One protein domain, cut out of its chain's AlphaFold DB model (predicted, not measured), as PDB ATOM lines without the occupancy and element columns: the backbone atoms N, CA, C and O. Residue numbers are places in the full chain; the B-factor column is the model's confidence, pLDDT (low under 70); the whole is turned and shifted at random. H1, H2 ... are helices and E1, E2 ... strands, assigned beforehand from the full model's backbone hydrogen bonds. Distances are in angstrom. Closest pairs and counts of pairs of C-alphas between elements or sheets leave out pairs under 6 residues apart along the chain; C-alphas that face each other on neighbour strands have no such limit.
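This is residues 472 to 645 of the 1168 residues of an uncharacterized protein of Streptococcus sp. DD11 (UniProt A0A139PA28). Two lobes built of strands lie side by side, and a small third sheet, E9 E10 E17, extends like an arm from the junction between them, with the short helix H1 near its base. In the first lobe two strongly twisted sheets, E3 E2 E5 E6 E7 and E4 E1 E8, are partly face to face; the second lobe is one strongly twisted sheet, E11 E14 E15 E16 E13 E12, in which E15 bends sharply. The printed part has 174 residues with seventeen named strands, E1 to E17 in order along the chain, and one named helix, H1, between E16 and E17. The class is mostly strand; the six-stranded sheet is mixed and the other three are antiparallel. The whole is compact, with a radius of gyration of the C-alphas of 16.4 A, and spans 47 by 39 by 28 A.

E1, residues 472 to 479, begins at C-alpha 472 at (43.095, -40.846, 46.434) and is 21.7 A long from first to last C-alpha. E2 is residues 491 to 496, E3 499 to 505, E4 511 to 517 with 20.2 A, and E5 521 to 526. E6, residues 529 to 537, measures 24.3 A and E7, residues 540 to 547, 21.8 A. E8 is residues 549 to 552 and runs on into E9, residues 555 to 557, across a break of 2 residues, at 88 degrees. E10 is residues 561 to 565, E11 569 to 571, E12 578 to 580, E13 585 to 588 and E14 599 to 602. E15, residues 612 to 622, is the longest strand by residues and bends by 94 degrees at residue 615, whose C-alpha is at (30.665, -38.882, 41.105). E16 is residues 625 to 632 with 21.4 A, H1 635 to 638, and E17 639 to 645, ending at C-alpha 645 at (35.104, -23.818, 19.584).

E1 is the inner strand between E4 and E8, with N 474 and O 514 at 2.9 A and N 477 and O 551 at 2.9 A. The C-alphas of Ala 531 and Phe 550, the closest of E6 and E8, are 6.3 A apart. E5 E6 E7 is a meander, each strand the antiparallel neighbour of the one before; N 524 and O 531 are 2.8 A apart, and N 532 and O 544 also 2.8 A. E1 and E11 touch, with 5 pairs of C-alphas within 8 A; the closest are those of Ser 475 and Val 570, 6.1 A apart. The hairpin E9 and E10 has N 556 and O 563 at 2.9 A, and E10 and E17 have N 562 and O 643 at 2.8 A. E11 is an edge strand parallel to E14, with N 601 and O 570 at 2.8 A. E14 E15 E16 is a second meander, with N 600 and O 614 at 2.9 A and N 620 and O 627 at 2.9 A. With E13 these strands form a Greek key, in which the first strand is the antiparallel neighbour of the fourth; N 628 and O 586 are 2.8 A apart. The hairpin E12 and E13 has N 580 and O 585 at 2.9 A, and E12 is the other edge strand. H1 only grazes the six-stranded sheet and the sheet E9 E10 E17; it is too short for an O i to N i+4 pair, and its 1 O i to N i+3 pair is within range.

The two C-alphas farthest apart, those of Leu 482 and Ala 582, are 49.4 A from each other. The printed part has no cut. The link E1 to E2, 11 residues, is long. The mean pLDDT of the printed part is 92.1, and residue 606 is under 70.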
ATOM      1  N   ILE A 472      43.233 -41.885  47.450       94.00
ATOM      2  CA  ILE A 472      43.095 -40.846  46.434       94.00
ATOM      3  C   ILE A 472      43.238 -41.502  45.065       94.00
ATOM      4  O   ILE A 472      44.248 -42.150  44.779       94.00
ATOM      5  N   LEU A 473      42.237 -41.304  44.213       95.19
ATOM      6  CA  LEU A 473      42.288 -41.677  42.805       95.19
ATOM      7  C   LEU A 473      43.269 -40.770  42.050       95.19
ATOM      8  O   LEU A 473      43.199 -39.542  42.170       95.19
ATOM      9  N   VAL A 474      44.148 -41.369  41.244       95.69
ATOM     10  CA  VAL A 474      44.998 -40.660  40.279       95.69
ATOM     11  C   VAL A 474      44.976 -41.341  38.914       95.69
ATOM     12  O   VAL A 474      45.019 -42.568  38.821       95.69
ATOM     13  N   SER A 475      44.936 -40.542  37.851       95.69
ATOM     14  CA  SER A 475      45.021 -40.978  36.458       95.69
ATOM     15  C   SER A 475      46.173 -40.298  35.716       95.69
ATOM     16  O   SER A 475      46.694 -39.263  36.149       95.69
ATOM     17  N   GLY A 476      46.602 -40.884  34.598       95.81
ATOM     18  CA  GLY A 476      47.645 -40.306  33.754       95.81
ATOM     19  C   GLY A 476      48.287 -41.287  32.777       95.81
ATOM     20  O   GLY A 476      47.969 -42.472  32.762       95.81
ATOM     21  N   TYR A 477      49.221 -40.778  31.974       95.38
ATOM     22  CA  TYR A 477      49.920 -41.515  30.919       95.38
ATOM     23  C   TYR A 477      51.297 -42.009  31.376       95.38
ATOM     24  O   TYR A 477      52.100 -41.214  31.872       95.38
ATOM     25  N   ALA A 478      51.611 -43.284  31.130       96.19
ATOM     26  CA  ALA A 478      52.968 -43.828  31.214       96.19
ATOM     27  C   ALA A 478      53.695 -43.649  29.869       96.19
ATOM     28  O   ALA A 478      53.474 -44.411  28.926       96.19
ATOM     29  N   LEU A 479      54.570 -42.645  29.767       95.25
ATOM     30  CA  LEU A 479      55.341 -42.359  28.553       95.25
ATOM     31  C   LEU A 479      56.703 -43.068  28.588       95.25
ATOM     32  O   LEU A 479      57.513 -42.848  29.494       95.25
ATOM     33  N   SER A 480      56.975 -43.894  27.577       93.31
ATOM     34  CA  SER A 480      58.213 -44.669  27.444       93.31
ATOM     35  C   SER A 480      59.426 -43.783  27.157       93.31
ATOM     36  O   SER A 480      59.422 -42.958  26.238       93.31
ATOM     37  N   ASN A 481      60.523 -44.043  27.871       93.50
ATOM     38  CA  ASN A 481      61.806 -43.364  27.688       93.50
ATOM     39  C   ASN A 481      62.415 -43.537  26.284       93.50
ATOM     40  O   ASN A 481      63.240 -42.726  25.868       93.50
ATOM     41  N   LEU A 482      62.060 -44.610  25.567       90.25
ATOM     42  CA  LEU A 482      62.643 -44.928  24.258       90.25
ATOM     43  C   LEU A 482      61.914 -44.262  23.086       90.25
ATOM     44  O   LEU A 482      62.529 -44.030  22.046       90.25
ATOM     45  N   THR A 483      60.615 -43.988  23.227       89.38
ATOM     46  CA  THR A 483      59.762 -43.494  22.131       89.38
ATOM     47  C   THR A 483      59.204 -42.095  22.374       89.38
ATOM     48  O   THR A 483      58.789 -41.449  21.412       89.38
ATOM     49  N   GLY A 484      59.151 -41.635  23.631       87.50
ATOM     50  CA  GLY A 484      58.418 -40.427  24.023       87.50
ATOM     51  C   GLY A 484      56.895 -40.546  23.862       87.50
ATOM     52  O   GLY A 484      56.199 -39.537  23.923       87.50
ATOM     53  N   ARG A 485      56.380 -41.759  23.621       90.69
ATOM     54  CA  ARG A 485      54.952 -42.069  23.460       90.69
ATOM     55  C   ARG A 485      54.440 -42.855  24.657       90.69
ATOM     56  O   ARG A 485      55.237 -43.440  25.391       90.69
ATOM     57  N   GLY A 486      53.121 -42.915  24.798       91.12
ATOM     58  CA  GLY A 486      52.472 -43.840  25.717       91.12
ATOM     59  C   GLY A 486      52.922 -45.284  25.518       91.12
ATOM     60  O   GLY A 486      53.271 -45.710  24.414       91.12
ATOM     61  N   MET A 487      52.933 -46.038  26.610       92.62
ATOM     62  CA  MET A 487      53.032 -47.489  26.574       92.62
ATOM     63  C   MET A 487      51.683 -48.064  26.132       92.62
ATOM     64  O   MET A 487      50.833 -48.324  26.969       92.62
ATOM     65  N   GLU A 488      51.474 -48.230  24.828       92.00
ATOM     66  CA  GLU A 488      50.261 -48.839  24.255       92.00
ATOM     67  C   GLU A 488      50.087 -50.279  24.798       92.00
ATOM     68  O   GLU A 488      50.987 -51.103  24.598       92.00
ATOM     69  N   PHE A 489      48.972 -50.585  25.479       91.44
ATOM     70  CA  PHE A 489      48.641 -51.915  26.038       91.44
ATOM     71  C   PHE A 489      49.790 -52.560  26.844       91.44
ATOM     72  O   PHE A 489      50.271 -53.660  26.552       91.44
ATOM     73  N   GLY A 490      50.309 -51.815  27.823       91.06
ATOM     74  CA  GLY A 490      51.511 -52.142  28.581       91.06
ATOM     75  C   GLY A 490      51.256 -52.357  30.072       91.06
ATOM     76  O   GLY A 490      50.506 -51.626  30.710       91.06
ATOM     77  N   GLU A 491      51.950 -53.332  30.659       95.31
ATOM     78  CA  GLU A 491      51.923 -53.556  32.106       95.31
ATOM     79  C   GLU A 491      52.692 -52.453  32.855       95.31
ATOM     80  O   GLU A 491      53.881 -52.207  32.603       95.31
ATOM     81  N   VAL A 492      52.024 -51.831  33.828       96.56
ATOM     82  CA  VAL A 492      52.619 -50.936  34.825       96.56
ATOM     83  C   VAL A 492      52.334 -51.492  36.219       96.56
ATOM     84  O   VAL A 492      51.200 -51.797  36.585       96.56
ATOM     85  N   SER A 493      53.395 -51.634  37.007       96.19
ATOM     86  CA  SER A 493      53.364 -52.149  38.375       96.19
ATOM     87  C   SER A 493      53.429 -51.017  39.400       96.19
ATOM     88  O   SER A 493      54.271 -50.122  39.302       96.19
ATOM     89  N   LEU A 494      52.563 -51.075  40.411       97.25
ATOM     90  CA  LEU A 494      52.620 -50.251  41.614       97.25
ATOM     91  C   LEU A 494      53.452 -50.970  42.679       97.25
ATOM     92  O   LEU A 494      53.179 -52.120  43.047       97.25
ATOM     93  N   ARG A 495      54.464 -50.276  43.203       96.88
ATOM     94  CA  ARG A 495      55.397 -50.809  44.197       96.88
ATOM     95  C   ARG A 495      55.445 -49.939  45.450       96.88
ATOM     96  O   ARG A 495      55.662 -48.732  45.369       96.88
ATOM     97  N   GLU A 496      55.303 -50.568  46.612       94.62
ATOM     98  CA  GLU A 496      55.518 -49.961  47.930       94.62
ATOM     99  C   GLU A 496      56.834 -50.514  48.503       94.62
ATOM    100  O   GLU A 496      57.039 -51.728  48.550       94.62
ATOM    101  N   ASN A 497      57.762 -49.638  48.909       89.69
ATOM    102  CA  ASN A 497      59.098 -50.025  49.400       89.69
ATOM    103  C   ASN A 497      59.866 -50.988  48.458       89.69
ATOM    104  O   ASN A 497      60.565 -51.896  48.907       89.69
ATOM    105  N   GLY A 498      59.707 -50.818  47.140       86.50
ATOM    106  CA  GLY A 498      60.320 -51.672  46.112       86.50
ATOM    107  C   GLY A 498      59.658 -53.044  45.918       86.50
ATOM    108  O   GLY A 498      60.068 -53.791  45.031       86.50
ATOM    109  N   ARG A 499      58.623 -53.384  46.698       93.06
ATOM    110  CA  ARG A 499      57.818 -54.597  46.521       93.06
ATOM    111  C   ARG A 499      56.571 -54.290  45.699       93.06
ATOM    112  O   ARG A 499      55.818 -53.381  46.028       93.06
ATOM    113  N   GLU A 500      56.325 -55.103  44.681       95.06
ATOM    114  CA  GLU A 500      55.096 -55.072  43.886       95.06
ATOM    115  C   GLU A 500      53.865 -55.456  44.719       95.06
ATOM    116  O   GLU A 500      53.886 -56.455  45.447       95.06
ATOM    117  N   ILE A 501      52.819 -54.630  44.628       95.25
ATOM    118  CA  ILE A 501      51.557 -54.785  45.373       95.25
ATOM    119  C   ILE A 501      50.325 -54.858  44.460       95.25
ATOM    120  O   ILE A 501      49.344 -55.502  44.824       95.25
ATOM    121  N   GLN A 502      50.387 -54.249  43.275       93.62
ATOM    122  CA  GLN A 502      49.350 -54.278  42.245       93.62
ATOM    123  C   GLN A 502      50.010 -54.049  40.882       93.62
ATOM    124  O   GLN A 502      51.000 -53.327  40.806       93.62
ATOM    125  N   THR A 503      49.442 -54.614  39.820       93.62
ATOM    126  CA  THR A 503      49.845 -54.362  38.429       93.62
ATOM    127  C   THR A 503      48.579 -54.173  37.595       93.62
ATOM    128  O   THR A 503      47.552 -54.793  37.884       93.62
ATOM    129  N   PHE A 504      48.636 -53.272  36.619       89.81
ATOM    130  CA  PHE A 504      47.528 -52.882  35.747       89.81
ATOM    131  C   PHE A 504      48.030 -52.662  34.316       89.81
ATOM    132  O   PHE A 504      49.217 -52.419  34.091       89.81
ATOM    133  N   GLU A 505      47.118 -52.776  33.356       92.25
ATOM    134  CA  GLU A 505      47.371 -52.534  31.936       92.25
ATOM    135  C   GLU A 505      46.978 -51.091  31.585       92.25
ATOM    136  O   GLU A 505      45.979 -50.575  32.090       92.25
ATOM    137  N   THR A 506      47.777 -50.436  30.749       93.19
ATOM    138  CA  THR A 506      47.436 -49.160  30.107       93.19
ATOM    139  C   THR A 506      46.538 -49.366  28.887       93.19
ATOM    140  O   THR A 506      46.499 -50.445  28.301       93.19
ATOM    141  N   ASP A 507      45.837 -48.317  28.464       91.50
ATOM    142  CA  ASP A 507      45.054 -48.331  27.227       91.50
ATOM    143  C   ASP A 507      45.919 -48.152  25.952       91.50
ATOM    144  O   ASP A 507      47.147 -48.313  25.949       91.50
ATOM    145  N   SER A 508      45.262 -47.833  24.835       90.50
ATOM    146  CA  SER A 508      45.881 -47.648  23.520       90.50
ATOM    147  C   SER A 508      46.741 -46.388  23.375       90.50
ATOM    148  O   SER A 508      47.524 -46.332  22.429       90.50
ATOM    149  N   ASP A 509      46.633 -45.397  24.269       90.12
ATOM    150  CA  ASP A 509      47.474 -44.189  24.266       90.12
ATOM    151  C   ASP A 509      48.414 -44.093  25.485       90.12
ATOM    152  O   ASP A 509      49.200 -43.148  25.606       90.12
ATOM    153  N   GLY A 510      48.429 -45.137  26.321       93.44
ATOM    154  CA  GLY A 510      49.312 -45.291  27.474       93.44
ATOM    155  C   GLY A 510      48.734 -44.756  28.781       93.44
ATOM    156  O   GLY A 510      49.477 -44.643  29.761       93.44
ATOM    157  N   TYR A 511      47.448 -44.411  28.805       95.06
ATOM    158  CA  TYR A 511      46.736 -43.919  29.977       95.06
ATOM    159  C   TYR A 511      46.271 -45.059  30.896       95.06
ATOM    160  O   TYR A 511      45.950 -46.163  30.456       95.06
ATOM    161  N   PHE A 512      46.253 -44.790  32.203       94.75
ATOM    162  CA  PHE A 512      45.741 -45.682  33.243       94.75
ATOM    163  C   PHE A 512      45.277 -44.886  34.475       94.75
ATOM    164  O   PHE A 512      45.423 -43.661  34.544       94.75
ATOM    165  N   TYR A 513      44.751 -45.594  35.479       95.00
ATOM    166  CA  TYR A 513      44.433 -45.035  36.793       95.00
ATOM    167  C   TYR A 513      44.765 -45.994  37.942       95.00
ATOM    168  O   TYR A 513      44.874 -47.205  37.749       95.00
ATOM    169  N   VAL A 514      44.942 -45.443  39.144       94.56
ATOM    170  CA  VAL A 514      45.261 -46.190  40.369       94.56
ATOM    171  C   VAL A 514      44.804 -45.419  41.615       94.56
ATOM    172  O   VAL A 514      44.786 -44.188  41.620       94.56
ATOM    173  N   HIS A 515      44.453 -46.131  42.687       94.62
ATOM    174  CA  HIS A 515      44.192 -45.549  44.009       94.62
ATOM    175  C   HIS A 515      45.462 -45.594  44.870       94.62
ATOM    176  O   HIS A 515      46.100 -46.639  44.991       94.62
ATOM    177  N   LEU A 516      45.836 -44.463  45.472       94.75
ATOM    178  CA  LEU A 516      47.019 -44.325  46.328       94.75
ATOM    179  C   LEU A 516      46.609 -43.895  47.739       94.75
ATOM    180  O   LEU A 516      45.810 -42.974  47.893       94.75
ATOM    181  N   THR A 517      47.187 -44.494  48.784       94.75
ATOM    182  CA  THR A 517      46.955 -44.014  50.155       94.75
ATOM    183  C   THR A 517      47.574 -42.625  50.350       94.75
ATOM    184  O   THR A 517      48.755 -42.415  50.064       94.75
ATOM    185  N   LYS A 518      46.792 -41.688  50.888       94.88
ATOM    186  CA  LYS A 518      47.184 -40.300  51.152       94.88
ATOM    187  C   LYS A 518      48.461 -40.195  51.989       94.88
ATOM    188  O   LYS A 518      48.631 -40.886  52.992       94.88
ATOM    189  N   GLY A 519      49.372 -39.326  51.559       94.81
ATOM    190  CA  GLY A 519      50.677 -39.088  52.179       94.81
ATOM    191  C   GLY A 519      51.716 -40.200  51.979       94.81
ATOM    192  O   GLY A 519      52.861 -40.022  52.396       94.81
ATOM    193  N   LYS A 520      51.373 -41.333  51.344       95.56
ATOM    194  CA  LYS A 520      52.353 -42.370  50.987       95.56
ATOM    195  C   LYS A 520      52.982 -42.116  49.621       95.56
ATOM    196  O   LYS A 520      52.334 -41.635  48.693       95.56
ATOM    197  N   THR A 521      54.241 -42.530  49.500       96.00
ATOM    198  CA  THR A 521      55.009 -42.506  48.253       96.00
ATOM    199  C   THR A 521      55.154 -43.915  47.689       96.00
ATOM    200  O   THR A 521      55.568 -44.833  48.398       96.00
ATOM    201  N   TYR A 522      54.868 -44.063  46.400       97.50
ATOM    202  CA  TYR A 522      54.964 -45.312  45.651       97.50
ATOM    203  C   TYR A 522      55.921 -45.166  44.461       97.50
ATOM    204  O   TYR A 522      56.307 -44.054  44.084       97.50
ATOM    205  N   THR A 523      56.280 -46.293  43.848       97.88
ATOM    206  CA  THR A 523      56.951 -46.340  42.544       97.88
ATOM    207  C   THR A 523      56.030 -47.008  41.528       97.88
ATOM    208  O   THR A 523      55.595 -48.139  41.734       97.88
ATOM    209  N   LEU A 524      55.751 -46.305  40.436       97.38
ATOM    210  CA  LEU A 524      55.151 -46.825  39.213       97.38
ATOM    211  C   LEU A 524      56.293 -47.324  38.324       97.38
ATOM    212  O   LEU A 524      57.224 -46.564  38.057       97.38
ATOM    213  N   HIS A 525      56.259 -48.581  37.887       96.69
ATOM    214  CA  HIS A 525      57.350 -49.194  37.125       96.69
ATOM    215  C   HIS A 525      56.821 -50.089  36.001       96.69
ATOM    216  O   HIS A 525      56.027 -50.999  36.242       96.69
ATOM    217  N   GLY A 526      57.319 -49.866  34.790       94.75
ATOM    218  CA  GLY A 526      57.037 -50.637  33.585       94.75
ATOM    219  C   GLY A 526      58.298 -50.804  32.732       94.75
ATOM    220  O   GLY A 526      59.375 -50.319  33.068       94.75
ATOM    221  N   LYS A 527      58.167 -51.506  31.605       88.00
ATOM    222  CA  LYS A 527      59.295 -52.002  30.793       88.00
ATOM    223  C   LYS A 527      60.371 -50.962  30.429       88.00
ATOM    224  O   LYS A 527      61.551 -51.293  30.447       88.00
ATOM    225  N   ASP A 528      59.960 -49.738  30.098       91.19
ATOM    226  CA  ASP A 528      60.832 -48.619  29.701       91.19
ATOM    227  C   ASP A 528      60.408 -47.311  30.414       91.19
ATOM    228  O   ASP A 528      60.485 -46.218  29.843       91.19
ATOM    229  N   PHE A 529      59.885 -47.439  31.641       96.88
ATOM    230  CA  PHE A 529      59.191 -46.386  32.392       96.88
ATOM    231  C   PHE A 529      59.336 -46.598  33.909       96.88
ATOM    232  O   PHE A 529      59.063 -47.683  34.415       96.88
ATOM    233  N   GLU A 530      59.719 -45.561  34.652       97.25
ATOM    234  CA  GLU A 530      59.721 -45.563  36.115       97.25
ATOM    235  C   GLU A 530      59.491 -44.147  36.661       97.25
ATOM    236  O   GLU A 530      60.177 -43.195  36.277       97.25
ATOM    237  N   ALA A 531      58.545 -43.998  37.585       97.56
ATOM    238  CA  ALA A 531      58.257 -42.739  38.262       97.56
ATOM    239  C   ALA A 531      57.893 -42.983  39.730       97.56
ATOM    240  O   ALA A 531      57.214 -43.953  40.063       97.56
ATOM    241  N   SER A 532      58.310 -42.087  40.621       97.19
ATOM    242  CA  SER A 532      57.817 -42.054  41.996       97.19
ATOM    243  C   SER A 532      56.661 -41.064  42.119       97.19
ATOM    244  O   SER A 532      56.701 -39.994  41.508       97.19
ATOM    245  N   ILE A 533      55.632 -41.422  42.890       97.62
ATOM    246  CA  ILE A 533      54.425 -40.613  43.075       97.62
ATOM    247  C   ILE A 533      53.969 -40.588  44.537       97.62
ATOM    248  O   ILE A 533      53.955 -41.621  45.207       97.62
ATOM    249  N   THR A 534      53.552 -39.410  44.998       96.81
ATOM    250  CA  THR A 534      52.912 -39.167  46.299       96.81
ATOM    251  C   THR A 534      51.598 -38.423  46.075       96.81
ATOM    252  O   THR A 534      51.585 -37.408  45.377       96.81
ATOM    253  N   ALA A 535      50.508 -38.899  46.676       96.31
ATOM    254  CA  ALA A 535      49.207 -38.227  46.664       96.31
ATOM    255  C   ALA A 535      48.967 -37.536  48.014       96.31
ATOM    256  O   ALA A 535      48.873 -38.212  49.037       96.31
ATOM    257  N   ASN A 536      48.873 -36.205  48.041       94.00
ATOM    258  CA  ASN A 536      48.637 -35.445  49.280       94.00
ATOM    259  C   ASN A 536      47.158 -35.067  49.455       94.00
ATOM    260  O   ASN A 536      46.690 -34.899  50.579       94.00
ATOM    261  N   GLY A 537      46.422 -34.967  48.348       91.75
ATOM    262  CA  GLY A 537      44.989 -34.693  48.275       91.75
ATOM    263  C   GLY A 537      44.490 -34.860  46.838       91.75
ATOM    264  O   GLY A 537      45.289 -35.078  45.927       91.75
ATOM    265  N   ASN A 538      43.182 -34.740  46.612       90.50
ATOM    266  CA  ASN A 538      42.638 -34.747  45.250       90.50
ATOM    267  C   ASN A 538      43.268 -33.606  44.435       90.50
ATOM    268  O   ASN A 538      43.275 -32.458  44.878       90.50
ATOM    269  N   ASN A 539      43.791 -33.929  43.252       92.06
ATOM    270  CA  ASN A 539      44.568 -33.030  42.386       92.06
ATOM    271  C   ASN A 539      45.884 -32.458  42.983       92.06
ATOM    272  O   ASN A 539      46.552 -31.685  42.297       92.06
ATOM    273  N   ASP A 540      46.311 -32.870  44.186       94.62
ATOM    274  CA  ASP A 540      47.619 -32.542  44.787       94.62
ATOM    275  C   ASP A 540      48.530 -33.779  44.768       94.62
ATOM    276  O   ASP A 540      48.461 -34.669  45.626       94.62
ATOM    277  N   PHE A 541      49.390 -33.814  43.748       96.06
ATOM    278  CA  PHE A 541      50.292 -34.919  43.450       96.06
ATOM    279  C   PHE A 541      51.727 -34.430  43.271       96.06
ATOM    280  O   PHE A 541      51.996 -33.514  42.493       96.06
ATOM    281  N   GLN A 542      52.667 -35.107  43.924       96.69
ATOM    282  CA  GLN A 542      54.097 -34.942  43.673       96.69
ATOM    283  C   GLN A 542      54.579 -36.120  42.827       96.69
ATOM    284  O   GLN A 542      54.424 -37.271  43.227       96.69
ATOM    285  N   VAL A 543      55.148 -35.831  41.655       97.12
ATOM    286  CA  VAL A 543      55.651 -36.835  40.705       97.12
ATOM    287  C   VAL A 543      57.126 -36.573  40.427       97.12
ATOM    288  O   VAL A 543      57.514 -35.465  40.059       97.12
ATOM    289  N   HIS A 544      57.950 -37.609  40.573       97.19
ATOM    290  CA  HIS A 544      59.369 -37.591  40.241       97.19
ATOM    291  C   HIS A 544      59.671 -38.681  39.210       97.19
ATOM    292  O   HIS A 544      59.702 -39.869  39.530       97.19
ATOM    293  N   ASN A 545      59.876 -38.268  37.960       97.06
ATOM    294  CA  ASN A 545      60.173 -39.168  36.849       97.06
ATOM    295  C   ASN A 545      61.636 -39.631  36.908       97.06
ATOM    296  O   ASN A 545      62.541 -38.802  36.999       97.06
ATOM    297  N   ILE A 546      61.850 -40.948  36.854       95.88
ATOM    298  CA  ILE A 546      63.163 -41.606  36.974       95.88
ATOM    299  C   ILE A 546      63.601 -42.153  35.605       95.88
ATOM    300  O   ILE A 546      64.764 -42.017  35.222       95.88
ATOM    301  N   LEU A 547      62.661 -42.729  34.854       94.12
ATOM    302  CA  LEU A 547      62.836 -43.238  33.496       94.12
ATOM    303  C   LEU A 547      61.554 -42.950  32.698       94.12
ATOM    304  O   LEU A 547      60.466 -43.327  33.124       94.12
ATOM    305  N   GLY A 548      61.655 -42.289  31.544       93.69
ATOM    306  CA  GLY A 548      60.467 -41.831  30.814       93.69
ATOM    307  C   GLY A 548      59.725 -40.722  31.569       93.69
ATOM    308  O   GLY A 548      60.351 -39.907  32.247       93.69
ATOM    309  N   GLN A 549      58.398 -40.664  31.443       95.19
ATOM    310  CA  GLN A 549      57.581 -39.640  32.102       95.19
ATOM    311  C   GLN A 549      56.193 -40.166  32.471       95.19
ATOM    312  O   GLN A 549      55.483 -40.689  31.618       95.19
ATOM    313  N   PHE A 550      55.764 -39.954  33.718       96.44
ATOM    314  CA  PHE A 550      54.352 -40.011  34.087       96.44
ATOM    315  C   PHE A 550      53.729 -38.623  33.893       96.44
ATOM    316  O   PHE A 550      54.261 -37.625  34.389       96.44
ATOM    317  N   SER A 551      52.629 -38.548  33.143       93.94
ATOM    318  CA  SER A 551      51.888 -37.304  32.899       93.94
ATOM    319  C   SER A 551      50.502 -37.388  33.527       93.94
ATOM    320  O   SER A 551      49.690 -38.195  33.095       93.94
ATOM    321  N   LEU A 552      50.244 -36.552  34.534       94.44
ATOM    322  CA  LEU A 552      49.011 -36.536  35.328       94.44
ATOM    323  C   LEU A 552      47.775 -36.086  34.525       94.44
ATOM    324  O   LEU A 552      47.827 -35.060  33.844       94.44
ATOM    325  N   GLY A 553      46.653 -36.789  34.712       91.38
ATOM    326  CA  GLY A 553      45.356 -36.524  34.076       91.38
ATOM    327  C   GLY A 553      45.273 -36.956  32.606       91.38
ATOM    328  O   GLY A 553      46.281 -37.286  31.986       91.38
ATOM    329  N   ARG A 554      44.058 -36.941  32.040       90.44
ATOM    330  CA  ARG A 554      43.815 -37.099  30.590       90.44
ATOM    331  C   ARG A 554      43.988 -35.737  29.900       90.44
ATOM    332  O   ARG A 554      43.497 -34.732  30.415       90.44
ATOM    333  N   ASN A 555      44.654 -35.687  28.750       88.00
ATOM    334  CA  ASN A 555      44.848 -34.471  27.954       88.00
ATOM    335  C   ASN A 555      44.546 -34.765  26.482       88.00
ATOM    336  O   ASN A 555      45.367 -35.340  25.770       88.00
ATOM    337  N   ASN A 556      43.367 -34.343  26.041       82.81
ATOM    338  CA  ASN A 556      42.822 -34.609  24.720       82.81
ATOM    339  C   ASN A 556      42.877 -33.295  23.912       82.81
ATOM    340  O   ASN A 556      42.188 -32.337  24.262       82.81
ATOM    341  N   SER A 557      43.709 -33.205  22.864       81.56
ATOM    342  CA  SER A 557      43.904 -31.951  22.108       81.56
ATOM    343  C   SER A 557      44.263 -32.151  20.634       81.56
ATOM    344  O   SER A 557      45.146 -32.955  20.333       81.56
ATOM    345  N   ASP A 558      43.662 -31.361  19.744       77.19
ATOM    346  CA  ASP A 558      43.936 -31.330  18.300       77.19
ATOM    347  C   ASP A 558      43.853 -29.896  17.713       77.19
ATOM    348  O   ASP A 558      44.195 -28.921  18.381       77.19
ATOM    349  N   THR A 559      43.461 -29.754  16.441       73.31
ATOM    350  CA  THR A 559      43.228 -28.465  15.761       73.31
ATOM    351  C   THR A 559      41.870 -27.823  16.064       73.31
ATOM    352  O   THR A 559      41.670 -26.662  15.717       73.31
ATOM    353  N   ASN A 560      40.939 -28.574  16.650       70.06
ATOM    354  CA  ASN A 560      39.540 -28.210  16.879       70.06
ATOM    355  C   ASN A 560      39.284 -27.845  18.354       70.06
ATOM    356  O   ASN A 560      38.350 -27.107  18.666       70.06
ATOM    357  N   GLY A 561      40.131 -28.325  19.269       84.12
ATOM    358  CA  GLY A 561      40.160 -27.842  20.643       84.12
ATOM    359  C   GLY A 561      41.127 -28.588  21.559       84.12
ATOM    360  O   GLY A 561      41.915 -29.435  21.138       84.12
ATOM    361  N   LYS A 562      41.054 -28.251  22.846       90.19
ATOM    362  CA  LYS A 562      41.839 -28.845  23.927       90.19
ATOM    363  C   LYS A 562      40.969 -29.053  25.165       90.19
ATOM    364  O   LYS A 562      40.256 -28.149  25.589       90.19
ATOM    365  N   VAL A 563      41.086 -30.227  25.776       91.56
ATOM    366  CA  VAL A 563      40.434 -30.599  27.035       91.56
ATOM    367  C   VAL A 563      41.444 -31.306  27.931       91.56
ATOM    368  O   VAL A 563      42.001 -32.340  27.566       91.56
ATOM    369  N   VAL A 564      41.649 -30.769  29.132       92.44
ATOM    370  CA  VAL A 564      42.481 -31.373  30.178       92.44
ATOM    371  C   VAL A 564      41.578 -31.757  31.343       92.44
ATOM    372  O   VAL A 564      40.999 -30.885  31.996       92.44
ATOM    373  N   LEU A 565      41.467 -33.055  31.620       93.75
ATOM    374  CA  LEU A 565      40.771 -33.551  32.806       93.75
ATOM    375  C   LEU A 565      41.638 -33.367  34.057       93.75
ATOM    376  O   LEU A 565      42.871 -33.336  33.995       93.75
ATOM    377  N   ASN A 566      40.989 -33.258  35.211       94.50
ATOM    378  CA  ASN A 566      41.685 -33.224  36.491       94.50
ATOM    379  C   ASN A 566      42.401 -34.567  36.773       94.50
ATOM    380  O   ASN A 566      41.851 -35.625  36.469       94.50
ATOM    381  N   PRO A 567      43.603 -34.578  37.384       95.12
ATOM    382  CA  PRO A 567      44.320 -35.824  37.670       95.12
ATOM    383  C   PRO A 567      43.609 -36.812  38.605       95.12
ATOM    384  O   PRO A 567      43.943 -37.989  38.571       95.12
ATOM    385  N   SER A 568      42.632 -36.379  39.410       95.88
ATOM    386  CA  SER A 568      41.759 -37.263  40.207       95.88
ATOM    387  C   SER A 568      40.456 -37.672  39.501       95.88
ATOM    388  O   SER A 568      39.496 -38.068  40.158       95.88
ATOM    389  N   VAL A 569      40.407 -37.573  38.169       96.00
ATOM    390  CA  VAL A 569      39.258 -37.946  37.327       96.00
ATOM    391  C   VAL A 569      39.665 -39.048  36.359       96.00
ATOM    392  O   VAL A 569      40.777 -39.033  35.820       96.00
ATOM    393  N   VAL A 570      38.765 -40.004  36.121       94.31
ATOM    394  CA  VAL A 570      39.002 -41.132  35.214       94.31
ATOM    395  C   VAL A 570      38.038 -41.114  34.039       94.31
ATOM    396  O   VAL A 570      36.830 -41.247  34.219       94.31
ATOM    397  N   GLN A 571      38.589 -41.007  32.829       92.62
ATOM    398  CA  GLN A 571      37.882 -41.380  31.607       92.62
ATOM    399  C   GLN A 571      37.867 -42.912  31.499       92.62
ATOM    400  O   GLN A 571      38.913 -43.546  31.635       92.62
ATOM    401  N   LEU A 572      36.693 -43.497  31.253       91.69
ATOM    402  CA  LEU A 572      36.526 -44.909  30.903       91.69
ATOM    403  C   LEU A 572      35.895 -45.006  29.513       91.69
ATOM    404  O   LEU A 572      34.798 -44.494  29.302       91.69
ATOM    405  N   ASP A 573      36.537 -45.724  28.593       87.25
ATOM    406  CA  ASP A 573      36.069 -45.877  27.208       87.25
ATOM    407  C   ASP A 573      34.975 -46.963  27.076       87.25
ATOM    408  O   ASP A 573      35.071 -47.899  26.284       87.25
ATOM    409  N   ILE A 574      33.917 -46.833  27.884       87.38
ATOM    410  CA  ILE A 574      32.707 -47.671  27.864       87.38
ATOM    411  C   ILE A 574      31.629 -46.923  27.071       87.38
ATOM    412  O   ILE A 574      31.296 -45.788  27.408       87.38
ATOM    413  N   VAL A 575      31.061 -47.548  26.035       82.69
ATOM    414  CA  VAL A 575      30.142 -46.897  25.068       82.69
ATOM    415  C   VAL A 575      28.718 -47.467  25.060       82.69
ATOM    416  O   VAL A 575      27.835 -46.928  24.398       82.69
ATOM    417  N   ASP A 576      28.480 -48.547  25.798       88.00
ATOM    418  CA  ASP A 576      27.225 -49.304  25.884       88.00
ATOM    419  C   ASP A 576      26.627 -49.304  27.308       88.00
ATOM    420  O   ASP A 576      25.797 -50.143  27.669       88.00
ATOM    421  N   TYR A 577      27.016 -48.310  28.113       91.75
ATOM    422  CA  TYR A 577      26.453 -48.054  29.435       91.75
ATOM    423  C   TYR A 577      24.992 -47.574  29.380       91.75
ATOM    424  O   TYR A 577      24.497 -47.042  28.379       91.75
ATOM    425  N   GLN A 578      24.296 -47.732  30.506       90.75
ATOM    426  CA  GLN A 578      22.931 -47.242  30.708       90.75
ATOM    427  C   GLN A 578      22.896 -46.243  31.865       90.75
ATOM    428  O   GLN A 578      23.623 -46.413  32.845       90.75
ATOM    429  N   VAL A 579      22.046 -45.220  31.758       90.25
ATOM    430  CA  VAL A 579      21.809 -44.213  32.803       90.25
ATOM    431  C   VAL A 579      20.329 -44.234  33.165       90.25
ATOM    432  O   VAL A 579      19.478 -44.067  32.293       90.25
ATOM    433  N   ASP A 580      20.030 -44.412  34.448       89.12
ATOM    434  CA  ASP A 580      18.715 -44.146  35.027       89.12
ATOM    435  C   ASP A 580      18.818 -42.857  35.851       89.12
ATOM    436  O   ASP A 580      19.287 -42.852  36.993       89.12
ATOM    437  N   GLU A 581      18.405 -41.741  35.249       85.12
ATOM    438  CA  GLU A 581      18.428 -40.428  35.899       85.12
ATOM    439  C   GLU A 581      17.452 -40.336  37.081       85.12
ATOM    440  O   GLU A 581      17.702 -39.572  38.013       85.12
ATOM    441  N   ALA A 582      16.364 -41.118  37.074       88.31
ATOM    442  CA  ALA A 582      15.335 -41.093  38.113       88.31
ATOM    443  C   ALA A 582      15.736 -41.913  39.349       88.31
ATOM    444  O   ALA A 582      15.378 -41.555  40.471       88.31
ATOM    445  N   ALA A 583      16.502 -42.988  39.154       90.19
ATOM    446  CA  ALA A 583      17.087 -43.791  40.225       90.19
ATOM    447  C   ALA A 583      18.527 -43.375  40.598       90.19
ATOM    448  O   ALA A 583      19.134 -44.021  41.458       90.19
ATOM    449  N   HIS A 584      19.068 -42.334  39.947       94.12
ATOM    450  CA  HIS A 584      20.460 -41.870  40.032       94.12
ATOM    451  C   HIS A 584      21.482 -43.015  39.908       94.12
ATOM    452  O   HIS A 584      22.370 -43.185  40.752       94.12
ATOM    453  N   GLN A 585      21.334 -43.826  38.857       95.19
ATOM    454  CA  GLN A 585      22.156 -45.010  38.618       95.19
ATOM    455  C   GLN A 585      22.823 -45.022  37.243       95.19
ATOM    456  O   GLN A 585      22.256 -44.575  36.248       95.19
ATOM    457  N   VAL A 586      24.026 -45.597  37.198       95.06
ATOM    458  CA  VAL A 586      24.752 -45.929  35.965       95.06
ATOM    459  C   VAL A 586      25.063 -47.420  35.982       95.06
ATOM    460  O   VAL A 586      25.507 -47.947  37.003       95.06
ATOM    461  N   ILE A 587      24.827 -48.104  34.864       93.69
ATOM    462  CA  ILE A 587      25.064 -49.542  34.722       93.69
ATOM    463  C   ILE A 587      26.093 -49.775  33.617       93.69
ATOM    464  O   ILE A 587      25.880 -49.372  32.473       93.69
ATOM    465  N   PHE A 588      27.184 -50.463  33.957       94.62
ATOM    466  CA  PHE A 588      28.172 -50.970  33.006       94.62
ATOM    467  C   PHE A 588      27.923 -52.455  32.714       94.62
ATOM    468  O   PHE A 588      27.598 -53.207  33.638       94.62
ATOM    469  N   PRO A 589      28.127 -52.915  31.468       91.06
ATOM    470  CA  PRO A 589      27.983 -54.324  31.105       91.06
ATOM    471  C   PRO A 589      29.141 -55.214  31.590       91.06
ATOM    472  O   PRO A 589      29.055 -56.431  31.458       91.06
ATOM    473  N   GLU A 590      30.194 -54.624  32.164       91.50
ATOM    474  CA  GLU A 590      31.387 -55.299  32.686       91.50
ATOM    475  C   GLU A 590      31.679 -54.939  34.158       91.50
ATOM    476  O   GLU A 590      31.134 -53.971  34.705       91.50
ATOM    477  N   GLU A 591      32.566 -55.703  34.805       92.06
ATOM    478  CA  GLU A 591      33.030 -55.464  36.177       92.06
ATOM    479  C   GLU A 591      34.125 -54.381  36.235       92.06
ATOM    480  O   GLU A 591      35.260 -54.597  35.808       92.06
ATOM    481  N   LYS A 592      33.825 -53.232  36.852       89.50
ATOM    482  CA  LYS A 592      34.793 -52.185  37.205       89.50
ATOM    483  C   LYS A 592      34.822 -51.985  38.717       89.50
ATOM    484  O   LYS A 592      33.791 -51.791  39.363       89.50
ATOM    485  N   LYS A 593      36.026 -51.982  39.287       84.19
ATOM    486  CA  LYS A 593      36.256 -51.609  40.690       84.19
ATOM    487  C   LYS A 593      36.415 -50.096  40.763       84.19
ATOM    488  O   LYS A 593      37.379 -49.568  40.215       84.19
ATOM    489  N   LEU A 594      35.450 -49.446  41.404       91.38
ATOM    490  CA  LEU A 594      35.364 -48.000  41.607       91.38
ATOM    491  C   LEU A 594      34.927 -47.735  43.049       91.38
ATOM    492  O   LEU A 594      34.029 -48.414  43.560       91.38
ATOM    493  N   ASN A 595      35.560 -46.759  43.687       93.00
ATOM    494  CA  ASN A 595      35.379 -46.410  45.090       93.00
ATOM    495  C   ASN A 595      34.376 -45.248  45.256       93.00
ATOM    496  O   ASN A 595      34.271 -44.381  44.385       93.00
ATOM    497  N   PRO A 596      33.643 -45.169  46.386       94.00
ATOM    498  CA  PRO A 596      32.866 -43.982  46.733       94.00
ATOM    499  C   PRO A 596      33.754 -42.732  46.784       94.00
ATOM    500  O   PRO A 596      34.752 -42.703  47.501       94.00
ATOM    501  N   GLY A 597      33.370 -41.692  46.044       92.94
ATOM    502  CA  GLY A 597      34.133 -40.455  45.876       92.94
ATOM    503  C   GLY A 597      34.828 -40.315  44.518       92.94
ATOM    504  O   GLY A 597      35.088 -39.177  44.126       92.94
ATOM    505  N   ASP A 598      35.060 -41.417  43.791       95.50
ATOM    506  CA  ASP A 598      35.656 -41.404  42.446       95.50
ATOM    507  C   ASP A 598      34.817 -40.552  41.475       95.50
ATOM    508  O   ASP A 598      33.583 -40.618  41.481       95.50
ATOM    509  N   ILE A 599      35.481 -39.771  40.617       96.88
ATOM    510  CA  ILE A 599      34.839 -38.970  39.564       96.88
ATOM    511  C   ILE A 599      35.142 -39.614  38.212       96.88
ATOM    512  O   ILE A 599      36.306 -39.786  37.839       96.88
ATOM    513  N   ILE A 600      34.083 -39.966  37.488       95.75
ATOM    514  CA  ILE A 600      34.131 -40.770  36.267       95.75
ATOM    515  C   ILE A 600      33.595 -39.963  35.090       95.75
ATOM    516  O   ILE A 600      32.609 -39.237  35.213       95.75
ATOM    517  N   VAL A 601      34.254 -40.127  33.948       94.31
ATOM    518  CA  VAL A 601      33.915 -39.560  32.644       94.31
ATOM    519  C   VAL A 601      33.660 -40.701  31.665       94.31
ATOM    520  O   VAL A 601      34.495 -41.595  31.526       94.31
ATOM    521  N   LEU A 602      32.526 -40.648  30.971       92.44
ATOM    522  CA  LEU A 602      32.150 -41.578  29.909       92.44
ATOM    523  C   LEU A 602      31.980 -40.836  28.572       92.44
ATOM    524  O   LEU A 602      31.414 -39.734  28.569       92.44
ATOM    525  N   PRO A 603      32.417 -41.426  27.442       88.75
ATOM    526  CA  PRO A 603      32.147 -40.902  26.104       88.75
ATOM    527  C   PRO A 603      30.644 -40.941  25.784       88.75
ATOM    528  O   PRO A 603      29.861 -41.569  26.489       88.75
ATOM    529  N   ALA A 604      30.222 -40.291  24.699       85.31
ATOM    530  CA  ALA A 604      28.835 -40.376  24.242       85.31
ATOM    531  C   ALA A 604      28.447 -41.812  23.845       85.31
ATOM    532  O   ALA A 604      29.184 -42.487  23.124       85.31
ATOM    533  N   SER A 605      27.262 -42.252  24.272       81.50
ATOM    534  CA  SER A 605      26.679 -43.549  23.918       81.50
ATOM    535  C   SER A 605      25.426 -43.388  23.054       81.50
ATOM    536  O   SER A 605      24.812 -42.320  22.997       81.50
ATOM    537  N   GLY A 606      24.986 -44.473  22.407       69.69
ATOM    538  CA  GLY A 606      23.731 -44.478  21.638       69.69
ATOM    539  C   GLY A 606      22.469 -44.257  22.491       69.69
ATOM    540  O   GLY A 606      21.430 -43.873  21.959       69.69
ATOM    541  N   SER A 607      22.564 -44.485  23.805       70.56
ATOM    542  CA  SER A 607      21.531 -44.205  24.811       70.56
ATOM    543  C   SER A 607      21.664 -42.810  25.440       70.56
ATOM    544  O   SER A 607      20.677 -42.286  25.952       70.56
ATOM    545  N   TYR A 608      22.859 -42.210  25.409       79.62
ATOM    546  CA  TYR A 608      23.200 -40.981  26.126       79.62
ATOM    547  C   TYR A 608      24.148 -40.100  25.275       79.62
ATOM    548  O   TYR A 608      25.374 -40.124  25.444       79.62
ATOM    549  N   PRO A 609      23.603 -39.324  24.315       76.69
ATOM    550  CA  PRO A 609      24.376 -38.734  23.217       76.69
ATOM    551  C   PRO A 609      25.313 -37.586  23.627       76.69
ATOM    552  O   PRO A 609      26.093 -37.121  22.800       76.69
ATOM    553  N   THR A 610      25.245 -37.105  24.869       84.75
ATOM    554  CA  THR A 610      26.064 -36.004  25.408       84.75
ATOM    555  C   THR A 610      27.337 -36.460  26.131       84.75
ATOM    556  O   THR A 610      28.127 -35.612  26.549       84.75
ATOM    557  N   GLY A 611      27.547 -37.774  26.293       89.19
ATOM    558  CA  GLY A 611      28.507 -38.309  27.269       89.19
ATOM    559  C   GLY A 611      28.048 -38.040  28.705       89.19
ATOM    560  O   GLY A 611      27.035 -37.373  28.923       89.19
ATOM    561  N   PHE A 612      28.750 -38.569  29.707       91.81
ATOM    562  CA  PHE A 612      28.320 -38.390  31.098       91.81
ATOM    563  C   PHE A 612      29.491 -38.282  32.073       91.81
ATOM    564  O   PHE A 612      30.361 -39.152  32.102       91.81
ATOM    565  N   ALA A 613      29.491 -37.226  32.892       94.25
ATOM    566  CA  ALA A 613      30.427 -37.045  33.994       94.25
ATOM    567  C   ALA A 613      29.700 -37.030  35.346       94.25
ATOM    568  O   ALA A 613      28.751 -36.272  35.555       94.25
ATOM    569  N   PHE A 614      30.148 -37.870  36.278       95.69
ATOM    570  CA  PHE A 614      29.469 -38.096  37.553       95.69
ATOM    571  C   PHE A 614      30.435 -38.515  38.661       95.69
ATOM    572  O   PHE A 614      31.589 -38.868  38.420       95.69
ATOM    573  N   LYS A 615      29.934 -38.507  39.896       96.69
ATOM    574  CA  LYS A 615      30.665 -38.882  41.105       96.69
ATOM    575  C   LYS A 615      30.041 -40.121  41.742       96.69
ATOM    576  O   LYS A 615      28.835 -40.153  41.994       96.69
ATOM    577  N   VAL A 616      30.845 -41.151  41.991       97.00
ATOM    578  CA  VAL A 616      30.400 -42.441  42.540       97.00
ATOM    579  C   VAL A 616      30.016 -42.277  44.009       97.00
ATOM    580  O   VAL A 616      30.833 -41.861  44.826       97.00
ATOM    581  N   MET A 617      28.781 -42.629  44.366       96.88
ATOM    582  CA  MET A 617      28.298 -42.677  45.755       96.88
ATOM    583  C   MET A 617      28.338 -44.103  46.312       96.88
ATOM    584  O   MET A 617      28.664 -44.305  47.479       96.88
ATOM    585  N   SER A 618      28.046 -45.107  45.480       95.69
ATOM    586  CA  SER A 618      28.302 -46.515  45.791       95.69
ATOM    587  C   SER A 618      28.520 -47.328  44.514       95.69
ATOM    588  O   SER A 618      28.061 -46.928  43.444       95.69
ATOM    589  N   SER A 619      29.202 -48.468  44.632       95.38
ATOM    590  CA  SER A 619      29.381 -49.442  43.551       95.38
ATOM    591  C   SER A 619      28.983 -50.836  44.029       95.38
ATOM    592  O   SER A 619      29.288 -51.225  45.160       95.38
ATOM    593  N   LYS A 620      28.298 -51.593  43.169       94.50
ATOM    594  CA  LYS A 620      27.890 -52.977  43.415       94.50
ATOM    595  C   LYS A 620      28.027 -53.796  42.136       94.50
ATOM    596  O   LYS A 620      27.448 -53.447  41.114       94.50
ATOM    597  N   ILE A 621      28.718 -54.930  42.216       94.31
ATOM    598  CA  ILE A 621      28.739 -55.920  41.133       94.31
ATOM    599  C   ILE A 621      27.535 -56.861  41.288       94.31
ATOM    600  O   ILE A 621      27.260 -57.356  42.386       94.31
ATOM    601  N   VAL A 622      26.799 -57.082  40.198       92.31
ATOM    602  CA  VAL A 622      25.657 -58.005  40.096       92.31
ATOM    603  C   VAL A 622      25.710 -58.672  38.726       92.31
ATOM    604  O   VAL A 622      25.746 -57.979  37.717       92.31
ATOM    605  N   ASP A 623      25.723 -60.005  38.684       89.12
ATOM    606  CA  ASP A 623      25.664 -60.806  37.449       89.12
ATOM    607  C   ASP A 623      26.682 -60.379  36.363       89.12
ATOM    608  O   ASP A 623      26.362 -60.291  35.178       89.12
ATOM    609  N   GLY A 624      27.919 -60.075  36.785       89.81
ATOM    610  CA  GLY A 624      29.026 -59.618  35.926       89.81
ATOM    611  C   GLY A 624      28.972 -58.141  35.509       89.81
ATOM    612  O   GLY A 624      29.869 -57.667  34.816       89.81
ATOM    613  N   LYS A 625      27.940 -57.403  35.934       93.38
ATOM    614  CA  LYS A 625      27.716 -55.985  35.626       93.38
ATOM    615  C   LYS A 625      28.034 -55.106  36.824       93.38
ATOM    616  O   LYS A 625      27.794 -55.496  37.968       93.38
ATOM    617  N   THR A 626      28.494 -53.887  36.567       95.81
ATOM    618  CA  THR A 626      28.684 -52.875  37.616       95.81
ATOM    619  C   THR A 626      27.467 -51.965  37.676       95.81
ATOM    620  O   THR A 626      27.137 -51.318  36.687       95.81
ATOM    621  N   ILE A 627      26.816 -51.891  38.835       95.81
ATOM    622  CA  ILE A 627      25.732 -50.950  39.123       95.81
ATOM    623  C   ILE A 627      26.282 -49.897  40.085       95.81
ATOM    624  O   ILE A 627      26.699 -50.217  41.201       95.81
ATOM    625  N   LEU A 628      26.290 -48.641  39.647       96.88
ATOM    626  CA  LEU A 628      26.760 -47.492  40.411       96.88
ATOM    627  C   LEU A 628      25.567 -46.655  40.864       96.88
ATOM    628  O   LEU A 628      24.735 -46.293  40.037       96.88
ATOM    629  N   THR A 629      25.509 -46.279  42.143       97.00
ATOM    630  CA  THR A 629      24.715 -45.114  42.572       97.00
ATOM    631  C   THR A 629      25.592 -43.882  42.440       97.00
ATOM    632  O   THR A 629      26.732 -43.895  42.913       97.00
ATOM    633  N   VAL A 630      25.084 -42.822  41.819       96.94
ATOM    634  CA  VAL A 630      25.889 -41.658  41.428       96.94
ATOM    635  C   VAL A 630      25.274 -40.344  41.904       96.94
ATOM    636  O   VAL A 630      24.115 -40.285  42.305       96.94
ATOM    637  N   THR A 631      26.061 -39.275  41.853       95.69
ATOM    638  CA  THR A 631      25.579 -37.891  41.925       95.69
ATOM    639  C   THR A 631      26.294 -37.042  40.874       95.69
ATOM    640  O   THR A 631      27.321 -37.455  40.329       95.69
ATOM    641  N   ASN A 632      25.761 -35.860  40.576       90.19
ATOM    642  CA  ASN A 632      26.342 -34.957  39.586       90.19
ATOM    643  C   ASN A 632      27.713 -34.455  40.066       90.19
ATOM    644  O   ASN A 632      27.839 -34.003  41.205       90.19
ATOM    645  N   ALA A 633      28.720 -34.502  39.192       93.12
ATOM    646  CA  ALA A 633      29.992 -33.816  39.412       93.12
ATOM    647  C   ALA A 633      29.891 -32.343  38.970       93.12
ATOM    648  O   ALA A 633      29.046 -32.000  38.139       93.12
ATOM    649  N   SER A 634      30.746 -31.465  39.499       90.69
ATOM    650  CA  SER A 634      30.883 -30.096  38.977       90.69
ATOM    651  C   SER A 634      31.853 -30.032  37.785       90.69
ATOM    652  O   SER A 634      32.719 -30.893  37.622       90.69
ATOM    653  N   LEU A 635      31.741 -28.998  36.945       89.88
ATOM    654  CA  LEU A 635      32.634 -28.829  35.791       89.88
ATOM    655  C   LEU A 635      34.102 -28.666  36.228       89.88
ATOM    656  O   LEU A 635      35.009 -29.167  35.569       89.88
ATOM    657  N   GLU A 636      34.316 -28.014  37.369       88.88
ATOM    658  CA  GLU A 636      35.615 -27.767  37.999       88.88
ATOM    659  C   GLU A 636      36.149 -28.972  38.792       88.88
ATOM    660  O   GLU A 636      37.354 -29.068  39.017       88.88
ATOM    661  N   GLU A 637      35.280 -29.901  39.208       91.88
ATOM    662  CA  GLU A 637      35.693 -31.221  39.699       91.88
ATOM    663  C   GLU A 637      36.221 -32.094  38.550       91.88
ATOM    664  O   GLU A 637      37.218 -32.796  38.724       91.88
ATOM    665  N   VAL A 638      35.593 -32.022  37.371       93.81
ATOM    666  CA  VAL A 638      35.897 -32.880  36.214       93.81
ATOM    667  C   VAL A 638      37.093 -32.376  35.395       93.81
ATOM    668  O   VAL A 638      38.009 -33.142  35.083       93.81
ATOM    669  N   ALA A 639      37.096 -31.096  35.026       92.25
ATOM    670  CA  ALA A 639      38.071 -30.513  34.111       92.25
ATOM    671  C   ALA A 639      39.005 -29.511  34.806       92.25
ATOM    672  O   ALA A 639      38.675 -28.910  35.826       92.25
ATOM    673  N   LYS A 640      40.178 -29.315  34.202       91.12
ATOM    674  CA  LYS A 640      41.200 -28.328  34.588       91.12
ATOM    675  C   LYS A 640      41.288 -27.166  33.594       91.12
ATOM    676  O   LYS A 640      41.596 -26.032  33.968       91.12
ATOM    677  N   GLU A 641      41.078 -27.482  32.321       92.38
ATOM    678  CA  GLU A 641      41.177 -26.576  31.181       92.38
ATOM    679  C   GLU A 641      40.295 -27.117  30.047       92.38
ATOM    680  O   GLU A 641      40.336 -28.312  29.745       92.38
ATOM    681  N   ILE A 642      39.509 -26.241  29.428       92.00
ATOM    682  CA  ILE A 642      38.708 -26.509  28.233       92.00
ATOM    683  C   ILE A 642      38.903 -25.300  27.314       92.00
ATOM    684  O   ILE A 642      38.618 -24.183  27.726       92.00
ATOM    685  N   ASP A 643      39.370 -25.496  26.087       91.56
ATOM    686  CA  ASP A 643      39.317 -24.491  25.020       91.56
ATOM    687  C   ASP A 643      38.846 -25.181  23.746       91.56
ATOM    688  O   ASP A 643      39.625 -25.809  23.029       91.56
ATOM    689  N   VAL A 644      37.537 -25.135  23.513       89.38
ATOM    690  CA  VAL A 644      36.902 -25.746  22.344       89.38
ATOM    691  C   VAL A 644      35.945 -24.742  21.716       89.38
ATOM    692  O   VAL A 644      35.134 -24.126  22.410       89.38
ATOM    693  N   GLN A 645      36.028 -24.601  20.396       88.50
ATOM    694  CA  GLN A 645      35.104 -23.818  19.584       88.50
ATOM    695  C   GLN A 645      34.616 -24.704  18.442       88.50
ATOM    696  O   GLN A 645      35.429 -25.242  17.694       88.50
TER     697      GLN A 645